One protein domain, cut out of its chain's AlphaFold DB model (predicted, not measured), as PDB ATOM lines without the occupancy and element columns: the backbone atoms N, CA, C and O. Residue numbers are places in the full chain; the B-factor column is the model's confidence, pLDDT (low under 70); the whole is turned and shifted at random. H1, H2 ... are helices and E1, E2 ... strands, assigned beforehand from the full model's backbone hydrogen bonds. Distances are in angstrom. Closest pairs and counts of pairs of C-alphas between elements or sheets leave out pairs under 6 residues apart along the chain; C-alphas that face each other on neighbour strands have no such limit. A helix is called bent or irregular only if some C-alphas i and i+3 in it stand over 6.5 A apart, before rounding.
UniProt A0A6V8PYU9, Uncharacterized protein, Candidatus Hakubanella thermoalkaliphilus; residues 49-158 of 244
ATOM      1  N   ASN A  49      -9.841  35.901   7.307       84.50
ATOM      2  CA  ASN A  49      -9.821  34.478   7.691       84.50
ATOM      3  C   ASN A  49      -8.599  33.705   7.167       84.50
ATOM      4  O   ASN A  49      -8.430  32.534   7.503       84.50
ATOM      5  N   VAL A  50      -7.734  34.342   6.370       82.75
ATOM      6  CA  VAL A  50      -6.561  33.697   5.762       82.75
ATOM      7  C   VAL A  50      -5.612  33.090   6.799       82.75
ATOM      8  O   VAL A  50      -5.142  31.978   6.586       82.75
ATOM      9  N   SER A  51      -5.399  33.753   7.942       82.44
ATOM     10  CA  SER A  51      -4.579  33.235   9.048       82.44
ATOM     11  C   SER A  51      -5.095  31.887   9.563       82.44
ATOM     12  O   SER A  51      -4.356  30.911   9.647       82.44
ATOM     13  N   GLU A  52      -6.398  31.791   9.842       83.94
ATOM     14  CA  GLU A  52      -7.024  30.570  10.364       83.94
ATOM     15  C   GLU A  52      -7.001  29.428   9.336       83.94
ATOM     16  O   GLU A  52      -6.756  28.259   9.673       83.94
ATOM     17  N   ILE A  53      -7.234  29.769   8.064       84.69
ATOM     18  CA  ILE A  53      -7.163  28.825   6.946       84.69
ATOM     19  C   ILE A  53      -5.734  28.296   6.802       84.69
ATOM     20  O   ILE A  53      -5.548  27.079   6.725       84.69
ATOM     21  N   LEU A  54      -4.731  29.179   6.838       85.12
ATOM     22  CA  LEU A  54      -3.319  28.816   6.766       85.12
ATOM     23  C   LEU A  54      -2.909  27.936   7.951       85.12
ATOM     24  O   LEU A  54      -2.350  26.864   7.744       85.12
ATOM     25  N   GLY A  55      -3.267  28.300   9.183       86.25
ATOM     26  CA  GLY A  55      -3.004  27.470  10.362       86.25
ATOM     27  C   GLY A  55      -3.630  26.074  10.257       86.25
ATOM     28  O   GLY A  55      -3.017  25.068  10.623       86.25
ATOM     29  N   SER A  56      -4.838  25.976   9.697       85.50
ATOM     30  CA  SER A  56      -5.492  24.688   9.432       85.50
ATOM     31  C   SER A  56      -4.780  23.878   8.348       85.50
ATOM     32  O   SER A  56      -4.662  22.660   8.481       85.50
ATOM     33  N   PHE A  57      -4.270  24.545   7.314       85.25
ATOM     34  CA  PHE A  57      -3.437  23.938   6.279       85.25
ATOM     35  C   PHE A  57      -2.125  23.391   6.836       85.25
ATOM     36  O   PHE A  57      -1.796  22.234   6.593       85.25
ATOM     37  N   LEU A  58      -1.426  24.150   7.675       88.06
ATOM     38  CA  LEU A  58      -0.176  23.714   8.301       88.06
ATOM     39  C   LEU A  58      -0.379  22.502   9.219       88.06
ATOM     40  O   LEU A  58       0.409  21.555   9.187       88.06
ATOM     41  N   ARG A  59      -1.475  22.477   9.994       87.44
ATOM     42  CA  ARG A  59      -1.857  21.297  10.793       87.44
ATOM     43  C   ARG A  59      -2.086  20.067   9.920       87.44
ATOM     44  O   ARG A  59      -1.674  18.973  10.292       87.44
ATOM     45  N   PHE A  60      -2.725  20.244   8.767       84.75
ATOM     46  CA  PHE A  60      -2.934  19.170   7.803       84.75
ATOM     47  C   PHE A  60      -1.617  18.666   7.191       84.75
ATOM     48  O   PHE A  60      -1.398  17.456   7.143       84.75
ATOM     49  N   VAL A  61      -0.722  19.572   6.787       88.00
ATOM     50  CA  VAL A  61       0.619  19.231   6.275       88.00
ATOM     51  C   VAL A  61       1.371  18.373   7.295       88.00
ATOM     52  O   VAL A  61       1.903  17.320   6.946       88.00
ATOM     53  N   ARG A  62       1.314  18.750   8.578       89.75
ATOM     54  CA  ARG A  62       1.911  17.961   9.663       89.75
ATOM     55  C   ARG A  62       1.253  16.616   9.901       89.75
ATOM     56  O   ARG A  62       1.949  15.619  10.068       89.75
ATOM     57  N   ALA A  63      -0.076  16.568   9.890       87.94
ATOM     58  CA  ALA A  63      -0.812  15.311  10.004       87.94
ATOM     59  C   ALA A  63      -0.518  14.350   8.838       87.94
ATOM     60  O   ALA A  63      -0.648  13.142   8.999       87.94
ATOM     61  N   SER A  64      -0.085  14.880   7.690       86.06
ATOM     62  CA  SER A  64       0.314  14.104   6.510       86.06
ATOM     63  C   SER A  64       1.761  13.584   6.573       86.06
ATOM     64  O   SER A  64       2.216  12.961   5.621       86.06
ATOM     65  N   GLY A  65       2.486  13.827   7.673       90.38
ATOM     66  CA  GLY A  65       3.846  13.321   7.902       90.38
ATOM     67  C   GLY A  65       4.981  14.298   7.579       90.38
ATOM     68  O   GLY A  65       6.143  13.961   7.795       90.38
ATOM     69  N   TYR A  66       4.681  15.512   7.107       92.62
ATOM     70  CA  TYR A  66       5.695  16.545   6.868       92.62
ATOM     71  C   TYR A  66       5.984  17.358   8.137       92.62
ATOM     72  O   TYR A  66       5.143  17.477   9.024       92.62
ATOM     73  N   ALA A  67       7.161  17.982   8.226       91.50
ATOM     74  CA  ALA A  67       7.499  18.839   9.368       91.50
ATOM     75  C   ALA A  67       6.738  20.181   9.357       91.50
ATOM     76  O   ALA A  67       6.463  20.748  10.416       91.50
ATOM     77  N   GLY A  68       6.375  20.680   8.174       91.69
ATOM     78  CA  GLY A  68       5.772  21.996   7.995       91.69
ATOM     79  C   GLY A  68       5.842  22.470   6.545       91.69
ATOM     80  O   GLY A  68       6.037  21.665   5.635       91.69
ATOM     81  N   LEU A  69       5.688  23.777   6.349       90.75
ATOM     82  CA  LEU A  69       5.746  24.453   5.057       90.75
ATOM     83  C   LEU A  69       6.869  25.492   5.050       90.75
ATOM     84  O   LEU A  69       6.966  26.301   5.973       90.75
ATOM     85  N   VAL A  70       7.661  25.503   3.980       91.69
ATOM     86  CA  VAL A  70       8.598  26.588   3.670       91.69
ATOM     87  C   VAL A  70       8.013  27.416   2.530       91.69
ATOM     88  O   VAL A  70       7.732  26.874   1.462       91.69
ATOM     89  N   LEU A  71       7.811  28.711   2.761       88.56
ATOM     90  CA  LEU A  71       7.349  29.672   1.765       88.56
ATOM     91  C   LEU A  71       8.513  30.584   1.375       88.56
ATOM     92  O   LEU A  71       9.024  31.323   2.213       88.56
ATOM     93  N   LEU A  72       8.919  30.523   0.109       91.31
ATOM     94  CA  LEU A  72       9.973  31.362  -0.459       91.31
ATOM     95  C   LEU A  72       9.323  32.433  -1.333       91.31
ATOM     96  O   LEU A  72       8.571  32.105  -2.251       91.31
ATOM     97  N   LEU A  73       9.589  33.697  -1.027       88.25
ATOM     98  CA  LEU A  73       9.081  34.848  -1.763       88.25
ATOM     99  C   LEU A  73      10.276  35.647  -2.268       88.25
ATOM    100  O   LEU A  73      11.033  36.189  -1.466       88.25
ATOM    101  N   ASP A  74      10.449  35.668  -3.584       88.75
ATOM    102  CA  ASP A  74      11.522  36.403  -4.251       88.75
ATOM    103  C   ASP A  74      11.040  37.787  -4.709       88.75
ATOM    104  O   ASP A  74       9.834  38.011  -4.847       88.75
ATOM    105  N   GLU A  75      11.983  38.700  -4.934       86.44
ATOM    106  CA  GLU A  75      11.755  40.052  -5.460       86.44
ATOM    107  C   GLU A  75      10.738  40.890  -4.661       86.44
ATOM    108  O   GLU A  75       9.891  41.594  -5.226       86.44
ATOM    109  N   ALA A  76      10.786  40.858  -3.322       80.06
ATOM    110  CA  ALA A  76       9.837  41.638  -2.518       80.06
ATOM    111  C   ALA A  76       9.931  43.162  -2.778       80.06
ATOM    112  O   ALA A  76       8.960  43.894  -2.553       80.06
ATOM    113  N   GLU A  77      11.039  43.656  -3.341       86.12
ATOM    114  CA  GLU A  77      11.174  45.036  -3.814       86.12
ATOM    115  C   GLU A  77      10.200  45.409  -4.932       86.12
ATOM    116  O   GLU A  77       9.961  46.601  -5.134       86.12
ATOM    117  N   ALA A  78       9.584  44.442  -5.617       88.62
ATOM    118  CA  ALA A  78       8.530  44.699  -6.593       88.62
ATOM    119  C   ALA A  78       7.366  45.506  -5.989       88.62
ATOM    120  O   ALA A  78       6.698  46.259  -6.701       88.62
ATOM    121  N   ILE A  79       7.166  45.432  -4.665       86.94
ATOM    122  CA  ILE A  79       6.209  46.274  -3.934       86.94
ATOM    123  C   ILE A  79       6.521  47.761  -4.138       86.94
ATOM    124  O   ILE A  79       5.601  48.550  -4.357       86.94
ATOM    125  N   THR A  80       7.800  48.145  -4.141       87.25
ATOM    126  CA  THR A  80       8.225  49.544  -4.335       87.25
ATOM    127  C   THR A  80       7.864  50.082  -5.721       87.25
ATOM    128  O   THR A  80       7.663  51.283  -5.885       87.25
ATOM    129  N   SER A  81       7.706  49.194  -6.706       88.88
ATOM    130  CA  SER A  81       7.358  49.527  -8.091       88.88
ATOM    131  C   SER A  81       5.849  49.661  -8.330       88.88
ATOM    132  O   SER A  81       5.425  50.080  -9.409       88.88
ATOM    133  N   LEU A  82       4.999  49.317  -7.356       89.12
ATOM    134  CA  LEU A  82       3.550  49.466  -7.497       89.12
ATOM    135  C   LEU A  82       3.174  50.952  -7.514       89.12
ATOM    136  O   LEU A  82       3.372  51.662  -6.532       89.12
ATOM    137  N   ALA A  83       2.538  51.411  -8.595       88.12
ATOM    138  CA  ALA A  83       2.173  52.822  -8.759       88.12
ATOM    139  C   ALA A  83       1.176  53.341  -7.700       88.12
ATOM    140  O   ALA A  83       1.229  54.500  -7.297       88.12
ATOM    141  N   GLN A  84       0.250  52.492  -7.241       91.81
ATOM    142  CA  GLN A  84      -0.805  52.885  -6.303       91.81
ATOM    143  C   GLN A  84      -0.376  52.646  -4.852       91.81
ATOM    144  O   GLN A  84      -0.200  51.495  -4.455       91.81
ATOM    145  N   SER A  85      -0.336  53.710  -4.039       89.06
ATOM    146  CA  SER A  85      -0.004  53.622  -2.603       89.06
ATOM    147  C   SER A  85      -0.868  52.604  -1.864       89.06
ATOM    148  O   SER A  85      -0.349  51.774  -1.135       89.06
ATOM    149  N   ARG A  86      -2.177  52.567  -2.151       91.56
ATOM    150  CA  ARG A  86      -3.091  51.593  -1.539       91.56
ATOM    151  C   ARG A  86      -2.653  50.140  -1.762       91.56
ATOM    152  O   ARG A  86      -2.745  49.331  -0.848       91.56
ATOM    153  N   LYS A  87      -2.178  49.800  -2.965       90.81
ATOM    154  CA  LYS A  87      -1.697  48.444  -3.267       90.81
ATOM    155  C   LYS A  87      -0.385  48.139  -2.543       90.81
ATOM    156  O   LYS A  87      -0.193  47.005  -2.117       90.81
ATOM    157  N   ARG A  88       0.491  49.140  -2.380       91.44
ATOM    158  CA  ARG A  88       1.710  49.016  -1.563       91.44
ATOM    159  C   ARG A  88       1.370  48.752  -0.103       91.44
ATOM    160  O   ARG A  88       1.917  47.823   0.480       91.44
ATOM    161  N   ASP A  89       0.416  49.495   0.451       90.94
ATOM    162  CA  ASP A  89      -0.047  49.310   1.829       90.94
ATOM    163  C   ASP A  89      -0.657  47.921   2.038       90.94
ATOM    164  O   ASP A  89      -0.327  47.244   3.009       90.94
ATOM    165  N   GLU A  90      -1.501  47.460   1.109       90.06
ATOM    166  CA  GLU A  90      -2.082  46.111   1.142       90.06
ATOM    167  C   GLU A  90      -0.990  45.023   1.067       90.06
ATOM    168  O   GLU A  90      -1.033  44.048   1.820       90.06
ATOM    169  N   ALA A  91       0.031  45.199   0.222       90.19
ATOM    170  CA  ALA A  91       1.158  44.270   0.124       90.19
ATOM    171  C   ALA A  91       2.013  44.248   1.407       90.19
ATOM    172  O   ALA A  91       2.258  43.176   1.967       90.19
ATOM    173  N   ASN A  92       2.394  45.415   1.931       90.44
ATOM    174  CA  ASN A  92       3.132  45.541   3.192       90.44
ATOM    175  C   ASN A  92       2.330  44.985   4.382       90.44
ATOM    176  O   ASN A  92       2.886  44.329   5.268       90.44
ATOM    177  N   GLN A  93       1.007  45.175   4.388       89.81
ATOM    178  CA  GLN A  93       0.115  44.574   5.375       89.81
ATOM    179  C   GLN A  93       0.133  43.043   5.296       89.81
ATOM    180  O   GLN A  93       0.139  42.384   6.339       89.81
ATOM    181  N   ASN A  94       0.151  42.466   4.093       87.75
ATOM    182  CA  ASN A  94       0.229  41.018   3.913       87.75
ATOM    183  C   ASN A  94       1.561  40.454   4.421       87.75
ATOM    184  O   ASN A  94       1.543  39.463   5.148       87.75
ATOM    185  N   ILE A  95       2.690  41.111   4.135       88.75
ATOM    186  CA  ILE A  95       4.003  40.724   4.684       88.75
ATOM    187  C   ILE A  95       3.973  40.756   6.211       88.75
ATOM    188  O   ILE A  95       4.339  39.778   6.860       88.75
ATOM    189  N   ARG A  96       3.473  41.850   6.800       87.81
ATOM    190  CA  ARG A  96       3.335  41.970   8.257       87.81
ATOM    191  C   ARG A  96       2.517  40.818   8.837       87.81
ATOM    192  O   ARG A  96       2.912  40.236   9.840       87.81
ATOM    193  N   LYS A  97       1.383  40.487   8.217       85.81
ATOM    194  CA  LYS A  97       0.543  39.369   8.659       85.81
ATOM    195  C   LYS A  97       1.275  38.039   8.550       85.81
ATOM    196  O   LYS A  97       1.145  37.230   9.454       85.81
ATOM    197  N   LEU A  98       2.018  37.791   7.474       86.06
ATOM    198  CA  LEU A  98       2.804  36.562   7.338       86.06
ATOM    199  C   LEU A  98       3.856  36.448   8.444       86.06
ATOM    200  O   LEU A  98       3.998  35.372   9.014       86.06
ATOM    201  N   LEU A  99       4.516  37.556   8.787       83.94
ATOM    202  CA  LEU A  99       5.466  37.605   9.897       83.94
ATOM    203  C   LEU A  99       4.783  37.307  11.242       83.94
ATOM    204  O   LEU A  99       5.235  36.426  11.963       83.94
ATOM    205  N   ASP A 100       3.651  37.960  11.529       82.00
ATOM    206  CA  ASP A 100       2.851  37.704  12.740       82.00
ATOM    207  C   ASP A 100       2.410  36.227  12.841       82.00
ATOM    208  O   ASP A 100       2.499  35.609  13.898       82.00
ATOM    209  N   ASN A 101       1.949  35.635  11.733       75.38
ATOM    210  CA  ASN A 101       1.483  34.245  11.713       75.38
ATOM    211  C   ASN A 101       2.624  33.226  11.826       75.38
ATOM    212  O   ASN A 101       2.404  32.137  12.351       75.38
ATOM    213  N   ALA A 102       3.818  33.531  11.311       71.62
ATOM    214  CA  ALA A 102       4.974  32.646  11.448       71.62
ATOM    215  C   ALA A 102       5.364  32.471  12.925       71.62
ATOM    216  O   ALA A 102       5.679  31.358  13.344       71.62
ATOM    217  N   ASP A 103       5.235  33.530  13.730       67.31
ATOM    218  CA  ASP A 103       5.456  33.469  15.179       67.31
ATOM    219  C   ASP A 103       4.395  32.603  15.890       67.31
ATOM    220  O   ASP A 103       4.705  31.855  16.820       67.31
ATOM    221  N   GLU A 104       3.142  32.653  15.433       70.38
ATOM    222  CA  GLU A 104       2.026  31.876  15.996       70.38
ATOM    223  C   GLU A 104       1.987  30.411  15.517       70.38
ATOM    224  O   GLU A 104       1.340  29.553  16.134       70.38
ATOM    225  N   HIS A 105       2.644  30.092  14.402       72.19
ATOM    226  CA  HIS A 105       2.589  28.781  13.765       72.19
ATOM    227  C   HIS A 105       3.985  28.177  13.611       72.19
ATOM    228  O   HIS A 105       4.644  28.338  12.590       72.19
ATOM    229  N   SER A 106       4.369  27.332  14.574       71.00
ATOM    230  CA  SER A 106       5.662  26.620  14.658       71.00
ATOM    231  C   SER A 106       6.020  25.696  13.481       71.00
ATOM    232  O   SER A 106       6.979  24.935  13.550       71.00
ATOM    233  N   SER A 107       5.214  25.673  12.424       88.12
ATOM    234  CA  SER A 107       5.330  24.770  11.274       88.12
ATOM    235  C   SER A 107       5.310  25.523   9.942       88.12
ATOM    236  O   SER A 107       5.158  24.896   8.898       88.12
ATOM    237  N   LEU A 108       5.436  26.850   9.977       89.50
ATOM    238  CA  LEU A 108       5.614  27.706   8.813       89.50
ATOM    239  C   LEU A 108       6.964  28.408   8.917       89.50
ATOM    240  O   LEU A 108       7.263  29.039   9.924       89.50
ATOM    241  N   TYR A 109       7.752  28.325   7.855       88.94
ATOM    242  CA  TYR A 109       8.966  29.108   7.693       88.94
ATOM    243  C   TYR A 109       8.820  29.970   6.445       88.94
ATOM    244  O   TYR A 109       8.571  29.440   5.364       88.94
ATOM    245  N   VAL A 110       8.934  31.289   6.586       88.06
ATOM    246  CA  VAL A 110       8.806  32.226   5.464       88.06
ATOM    247  C   VAL A 110      10.147  32.903   5.231       88.06
ATOM    248  O   VAL A 110      10.704  33.487   6.158       88.06
ATOM    249  N   LEU A 111      10.649  32.838   4.000       90.00
ATOM    250  CA  LEU A 111      11.850  33.538   3.564       90.00
ATOM    251  C   LEU A 111      11.471  34.556   2.492       90.00
ATOM    252  O   LEU A 111      10.900  34.190   1.465       90.00
ATOM    253  N   PHE A 112      11.818  35.814   2.737       89.38
ATOM    254  CA  PHE A 112      11.696  36.890   1.764       89.38
ATOM    255  C   PHE A 112      13.086  37.252   1.250       89.38
ATOM    256  O   PHE A 112      13.952  37.628   2.041       89.38
ATOM    257  N   ALA A 113      13.288  37.159  -0.061       90.56
ATOM    258  CA  ALA A 113      14.427  37.752  -0.739       90.56
ATOM    259  C   ALA A 113      14.008  39.115  -1.297       90.56
ATOM    260  O   ALA A 113      12.915  39.287  -1.838       90.56
ATOM    261  N   THR A 114      14.856  40.114  -1.078       89.88
ATOM    262  CA  THR A 114      14.578  41.480  -1.497       89.88
ATOM    263  C   THR A 114      15.868  42.247  -1.711       89.88
ATOM    264  O   THR A 114      16.874  41.988  -1.046       89.88
ATOM    265  N   THR A 115      15.830  43.256  -2.574       88.69
ATOM    266  CA  THR A 115      16.929  44.225  -2.666       88.69
ATOM    267  C   THR A 115      16.911  45.220  -1.497       88.69
ATOM    268  O   THR A 115      15.851  45.474  -0.908       88.69
ATOM    269  N   PRO A 116      18.055  45.872  -1.189       86.00
ATOM    270  CA  PRO A 116      18.118  46.928  -0.177       86.00
ATOM    271  C   PRO A 116      17.108  48.059  -0.401       86.00
ATOM    272  O   PRO A 116      16.666  48.677   0.565       86.00
ATOM    273  N   ARG A 117      16.678  48.288  -1.653       87.69
ATOM    274  CA  ARG A 117      15.665  49.287  -2.015       87.69
ATOM    275  C   ARG A 117      14.382  49.140  -1.199       87.69
ATOM    276  O   ARG A 117      13.860  50.140  -0.725       87.69
ATOM    277  N   PHE A 118      13.903  47.916  -0.976       89.69
ATOM    278  CA  PHE A 118      12.696  47.683  -0.177       89.69
ATOM    279  C   PHE A 118      12.841  48.159   1.272       89.69
ATOM    280  O   PHE A 118      11.883  48.654   1.859       89.69
ATOM    281  N   LEU A 119      14.031  48.021   1.858       86.69
ATOM    282  CA  LEU A 119      14.294  48.415   3.242       86.69
ATOM    283  C   LEU A 119      14.669  49.896   3.373       86.69
ATOM    284  O   LEU A 119      14.418  50.495   4.418       86.69
ATOM    285  N   MET A 120      15.288  50.473   2.340       83.94
ATOM    286  CA  MET A 120      15.873  51.816   2.367       83.94
ATOM    287  C   MET A 120      14.956  52.907   1.806       83.94
ATOM    288  O   MET A 120      15.110  54.052   2.213       83.94
ATOM    289  N   ASP A 121      14.024  52.583   0.903       87.69
ATOM    290  CA  ASP A 121      13.086  53.555   0.328       87.69
ATOM    291  C   ASP A 121      12.042  53.979   1.390       87.69
ATOM    292  O   ASP A 121      11.219  53.146   1.799       87.69
ATOM    293  N   PRO A 122      12.061  55.244   1.856       86.94
ATOM    294  CA  PRO A 122      11.157  55.715   2.904       86.94
ATOM    295  C   PRO A 122       9.700  55.831   2.430       86.94
ATOM    296  O   PRO A 122       8.785  55.690   3.242       86.94
ATOM    297  N   ASP A 123       9.478  56.041   1.130       87.88
ATOM    298  CA  ASP A 123       8.179  56.424   0.567       87.88
ATOM    299  C   ASP A 123       7.435  55.243  -0.069       87.88
ATOM    300  O   ASP A 123       6.201  55.191  -0.062       87.88
ATOM    301  N   ASN A 124       8.173  54.275  -0.617       87.56
ATOM    302  CA  ASN A 124       7.600  53.126  -1.327       87.56
ATOM    303  C   ASN A 124       8.016  51.772  -0.743       87.56
ATOM    304  O   ASN A 124       7.409  50.755  -1.083       87.56
ATOM    305  N   GLY A 125       9.039  51.745   0.117       86.38
ATOM    306  CA  GLY A 125       9.542  50.544   0.780       86.38
ATOM    307  C   GLY A 125       8.776  50.171   2.046       86.38
ATOM    308  O   GLY A 125       7.702  50.697   2.341       86.38
ATOM    309  N   ALA A 126       9.344  49.269   2.840       88.62
ATOM    310  CA  ALA A 126       8.769  48.817   4.104       88.62
ATOM    311  C   ALA A 126       8.612  49.947   5.138       88.62
ATOM    312  O   ALA A 126       7.729  49.879   5.993       88.62
ATOM    313  N   GLN A 127       9.447  50.991   5.051       89.88
ATOM    314  CA  GLN A 127       9.381  52.182   5.906       89.88
ATOM    315  C   GLN A 127       8.081  52.973   5.724       89.88
ATOM    316  O   GLN A 127       7.559  53.511   6.701       89.88
ATOM    317  N   SER A 128       7.515  52.964   4.511       89.56
ATOM    318  CA  SER A 128       6.249  53.640   4.199       89.56
ATOM    319  C   SER A 128       5.055  53.067   4.974       89.56
ATOM    320  O   SER A 128       4.040  53.742   5.139       89.56
ATOM    321  N   TYR A 129       5.183  51.843   5.507       92.31
ATOM    322  CA  TYR A 129       4.152  51.171   6.289       92.31
ATOM    323  C   TYR A 129       4.619  50.922   7.739       92.31
ATOM    324  O   TYR A 129       5.202  49.872   8.045       92.31
ATOM    325  N   PRO A 130       4.318  51.837   8.688       91.31
ATOM    326  CA  PRO A 130       4.881  51.822  10.045       91.31
ATOM    327  C   PRO A 130       4.674  50.517  10.824       91.31
ATOM    328  O   PRO A 130       5.516  50.126  11.640       91.31
ATOM    329  N   ALA A 131       3.555  49.833  10.577       90.56
ATOM    330  CA  ALA A 131       3.211  48.598  11.270       90.56
ATOM    331  C   ALA A 131       4.098  47.412  10.850       90.56
ATOM    332  O   ALA A 131       4.331  46.527  11.672       90.56
ATOM    333  N   LEU A 132       4.593  47.394   9.604       90.00
ATOM    334  CA  LEU A 132       5.622  46.449   9.163       90.00
ATOM    335  C   LEU A 132       6.996  46.916   9.644       90.00
ATOM    336  O   LEU A 132       7.717  46.133  10.257       90.00
ATOM    337  N   TRP A 133       7.326  48.198   9.438       90.50
ATOM    338  CA  TRP A 133       8.633  48.760   9.794       90.50
ATOM    339  C   TRP A 133       9.020  48.490  11.249       90.50
ATOM    340  O   TRP A 133      10.132  48.053  11.529       90.50
ATOM    341  N   THR A 134       8.080  48.650  12.181       88.44
ATOM    342  CA  THR A 134       8.315  48.397  13.612       88.44
ATOM    343  C   THR A 134       8.764  46.961  13.911       88.44
ATOM    344  O   THR A 134       9.453  46.751  14.900       88.44
ATOM    345  N   ARG A 135       8.428  45.978  13.067       83.81
ATOM    346  CA  ARG A 135       8.858  44.583  13.254       83.81
ATOM    347  C   ARG A 135      10.245  44.279  12.695       83.81
ATOM    348  O   ARG A 135      10.853  43.307  13.127       83.81
ATOM    349  N   ILE A 136      10.742  45.088  11.761       84.75
ATOM    350  CA  ILE A 136      12.015  44.837  11.069       84.75
ATOM    351  C   ILE A 136      13.118  45.840  11.435       84.75
ATOM    352  O   ILE A 136      14.294  45.489  11.386       84.75
ATOM    353  N   LYS A 137      12.772  47.066  11.855       77.75
ATOM    354  CA  LYS A 137      13.726  48.165  12.088       77.75
ATOM    355  C   LYS A 137      14.760  47.874  13.180       77.75
ATOM    356  O   LYS A 137      15.928  48.208  13.009       77.75
ATOM    357  N   ASP A 138      14.355  47.220  14.272       66.00
ATOM    358  CA  ASP A 138      15.228  47.010  15.439       66.00
ATOM    359  C   ASP A 138      16.351  46.009  15.118       66.00
ATOM    360  O   ASP A 138      17.438  46.075  15.690       66.00
ATOM    361  N   VAL A 139      16.130  45.140  14.126       60.91
ATOM    362  CA  VAL A 139      17.155  44.250  13.561       60.91
ATOM    363  C   VAL A 139      18.156  45.030  12.700       60.91
ATOM    364  O   VAL A 139      19.337  44.693  12.648       60.91
ATOM    365  N   ILE A 140      17.703  46.101  12.045       58.41
ATOM    366  CA  ILE A 140      18.494  46.872  11.082       58.41
ATOM    367  C   ILE A 140      19.406  47.883  11.795       58.41
ATOM    368  O   ILE A 140      20.569  48.016  11.422       58.41
ATOM    369  N   SER A 141      18.929  48.568  12.838       56.75
ATOM    370  CA  SER A 141      19.646  49.695  13.463       56.75
ATOM    371  C   SER A 141      20.769  49.312  14.441       56.75
ATOM    372  O   SER A 141      21.545  50.177  14.835       56.75
ATOM    373  N   GLY A 142      20.878  48.042  14.845       56.53
ATOM    374  CA  GLY A 142      21.797  47.617  15.910       56.53
ATOM    375  C   GLY A 142      23.228  47.268  15.485       56.53
ATOM    376  O   GLY A 142      24.011  46.873  16.341       56.53
ATOM    377  N   GLY A 143      23.574  47.303  14.190       53.72
ATOM    378  CA  GLY A 143      24.892  46.858  13.688       53.72
ATOM    379  C   GLY A 143      25.195  45.359  13.887       53.72
ATOM    380  O   GLY A 143      26.202  44.855  13.403       53.72
ATOM    381  N   LEU A 144      24.296  44.625  14.548       50.88
ATOM    382  CA  LEU A 144      24.368  43.192  14.849       50.88
ATOM    383  C   LEU A 144      23.695  42.324  13.771       50.88
ATOM    384  O   LEU A 144      23.453  41.141  14.008       50.88
ATOM    385  N   GLN A 145      23.404  42.874  12.586       52.69
ATOM    386  CA  GLN A 145      22.791  42.134  11.468       52.69
ATOM    387  C   GLN A 145      23.585  40.865  11.111       52.69
ATOM    388  O   GLN A 145      23.004  39.857  10.722       52.69
ATOM    389  N   GLN A 146      24.906  40.902  11.310       54.41
ATOM    390  CA  GLN A 146      25.821  39.784  11.066       54.41
ATOM    391  C   GLN A 146      26.062  38.891  12.297       54.41
ATOM    392  O   GLN A 146      26.727  37.867  12.189       54.41
ATOM    393  N   ALA A 147      25.536  39.249  13.473       55.19
ATOM    394  CA  ALA A 147      25.841  38.560  14.728       55.19
ATOM    395  C   ALA A 147      24.891  37.391  15.042       55.19
ATOM    396  O   ALA A 147      25.176  36.598  15.939       55.19
ATOM    397  N   SER A 148      23.754  37.270  14.343       63.00
ATOM    398  CA  SER A 148      22.770  36.222  14.625       63.00
ATOM    399  C   SER A 148      22.045  35.735  13.374       63.00
ATOM    400  O   SER A 148      21.298  36.474  12.740       63.00
ATOM    401  N   SER A 149      22.156  34.437  13.092       64.62
ATOM    402  CA  SER A 149      21.352  33.742  12.074       64.62
ATOM    403  C   SER A 149      19.862  33.641  12.435       64.62
ATOM    404  O   SER A 149      19.081  33.080  11.675       64.62
ATOM    405  N   ARG A 150      19.462  34.138  13.616       70.06
ATOM    406  CA  ARG A 150      18.068  34.180  14.090       70.06
ATOM    407  C   ARG A 150      17.410  35.545  13.871       70.06
ATOM    408  O   ARG A 150      16.277  35.739  14.300       70.06
ATOM    409  N   SER A 151      18.131  36.493  13.279       75.44
ATOM    410  CA  SER A 151      17.612  37.814  12.935       75.44
ATOM    411  C   SER A 151      16.493  37.711  11.898       75.44
ATOM    412  O   SER A 151      16.607  36.955  10.937       75.44
ATOM    413  N   THR A 152      15.434  38.509  12.061       80.31
ATOM    414  CA  THR A 152      14.310  38.584  11.105       80.31
ATOM    415  C   THR A 152      14.750  39.060   9.721       80.31
ATOM    416  O   THR A 152      14.170  38.675   8.712       80.31
ATOM    417  N   VAL A 153      15.781  39.906   9.677       83.31
ATOM    418  CA  VAL A 153      16.409  40.401   8.453       83.31
ATOM    419  C   VAL A 153      17.859  39.941   8.455       83.31
ATOM    420  O   VAL A 153      18.600  40.234   9.395       83.31
ATOM    421  N   ILE A 154      18.255  39.232   7.401       83.31
ATOM    422  CA  ILE A 154      19.633  38.805   7.166       83.31
ATOM    423  C   ILE A 154      20.163  39.642   6.008       83.31
ATOM    424  O   ILE A 154      19.631  39.580   4.902       83.31
ATOM    425  N   VAL A 155      21.200  40.435   6.268       81.38
ATOM    426  CA  VAL A 155      21.860  41.225   5.227       81.38
ATOM    427  C   VAL A 155      23.026  40.429   4.672       81.38
ATOM    428  O   VAL A 155      23.925  40.031   5.412       81.38
ATOM    429  N   LEU A 156      22.988  40.188   3.363       84.00
ATOM    430  CA  LEU A 156      24.056  39.509   2.647       84.00
ATOM    431  C   LEU A 156      25.155  40.532   2.329       84.00
ATOM    432  O   LEU A 156      24.883  41.495   1.606       84.00
ATOM    433  N   PRO A 157      26.370  40.380   2.885       80.62
ATOM    434  CA  PRO A 157      27.478  41.247   2.524       80.62
ATOM    435  C   PRO A 157      27.893  41.000   1.064       80.62
ATOM    436  O   PRO A 157      27.656  39.911   0.531       80.62
ATOM    437  N   PRO A 158      28.527  41.988   0.411       84.19
ATOM    438  CA  PRO A 158      29.180  41.750  -0.869       84.19
ATOM    439  C   PRO A 158      30.266  40.680  -0.714       84.19
ATOM    440  O   PRO A 158      30.796  40.462   0.378       84.19
TER     441      PRO A 158
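What this domain is: This is residues 49 to 158 of the 244 residues of an uncharacterized protein of Candidatus Hakubanella thermoalkaliphilus (UniProt A0A6V8PYU9). A long helix, H3, packs along a narrow ribbon of two parallel strands, on its E2 side; H1 sits at the end where the strands begin, and H2, H4 and H5 gather toward the other end. The last 18 residues, 141 to 158, form a stretch with no named element. The 110 printed residues hold H1 E1 H2 H3 E2 H4 H5 in that order, mostly helix; the whole is compact, with a radius of gyration of the C-alphas of 15.0 A and spans of 42 by 36 by 22 A.

How they stand to each other: Start at H1, residues 50 to 63, close but not clearly touching H3, residues 85 to 104; their closest C-alphas, Ser 51 and Asn 101, are 6.7 A apart. Next find E1, residues 69 to 73, parallel to E2, residues 108 to 112, at 13 degrees; N 71 and O 109, 2.8 A apart, are within hydrogen-bond range. With H2, residues 76 to 81, and H3 between them, they form a strand-helix-strand unit, two parallel neighbour strands joined through helices, with a right-handed crossover. H2 and H3 form a helical hairpin at a shallow tilt of 16 degrees, opposite ways; H3 touches H2 with residues 88 to 92 alone, closest at C-alphas 79 and 88, 5.8 A. H2 touches H4, residues 116 to 120, closest at C-alphas 77 and 118, 4.7 A. H5, residues 130 to 140, is irregular, with C-alphas 135 and 138 7.2 A apart; residues 92 to 96 of H3 alone touch it, closest at C-alphas 96 and 132, 5.1 A, at a steep tilt of 61 degrees. Every O i to N i+4 pair is within hydrogen-bond range in H1, H3 and H4, against 0 of 2 in H2 and 2 of 7 in H5, where O i to N i+3 gives 3 of 3 and 5 of 8.

Where its parts are: Find C-alpha 50 at (-6.561, 33.697, 5.762); from there H1 runs 19.7 A. E1 covers 12.9 A, H2 10.0 A, H3 28.7 A, E2 13.1 A and H4 6.0 A; H5 runs 14.5 A to C-alpha 140 at (18.494, 46.872, 11.082).

The domain as a whole: The C-alphas farthest apart, Gly 65 and Asp 123, are 43.9 A apart. The printed part has no cut, and no link is long. Look for pLDDT under 70 at residue 103 and residues 138 to 149.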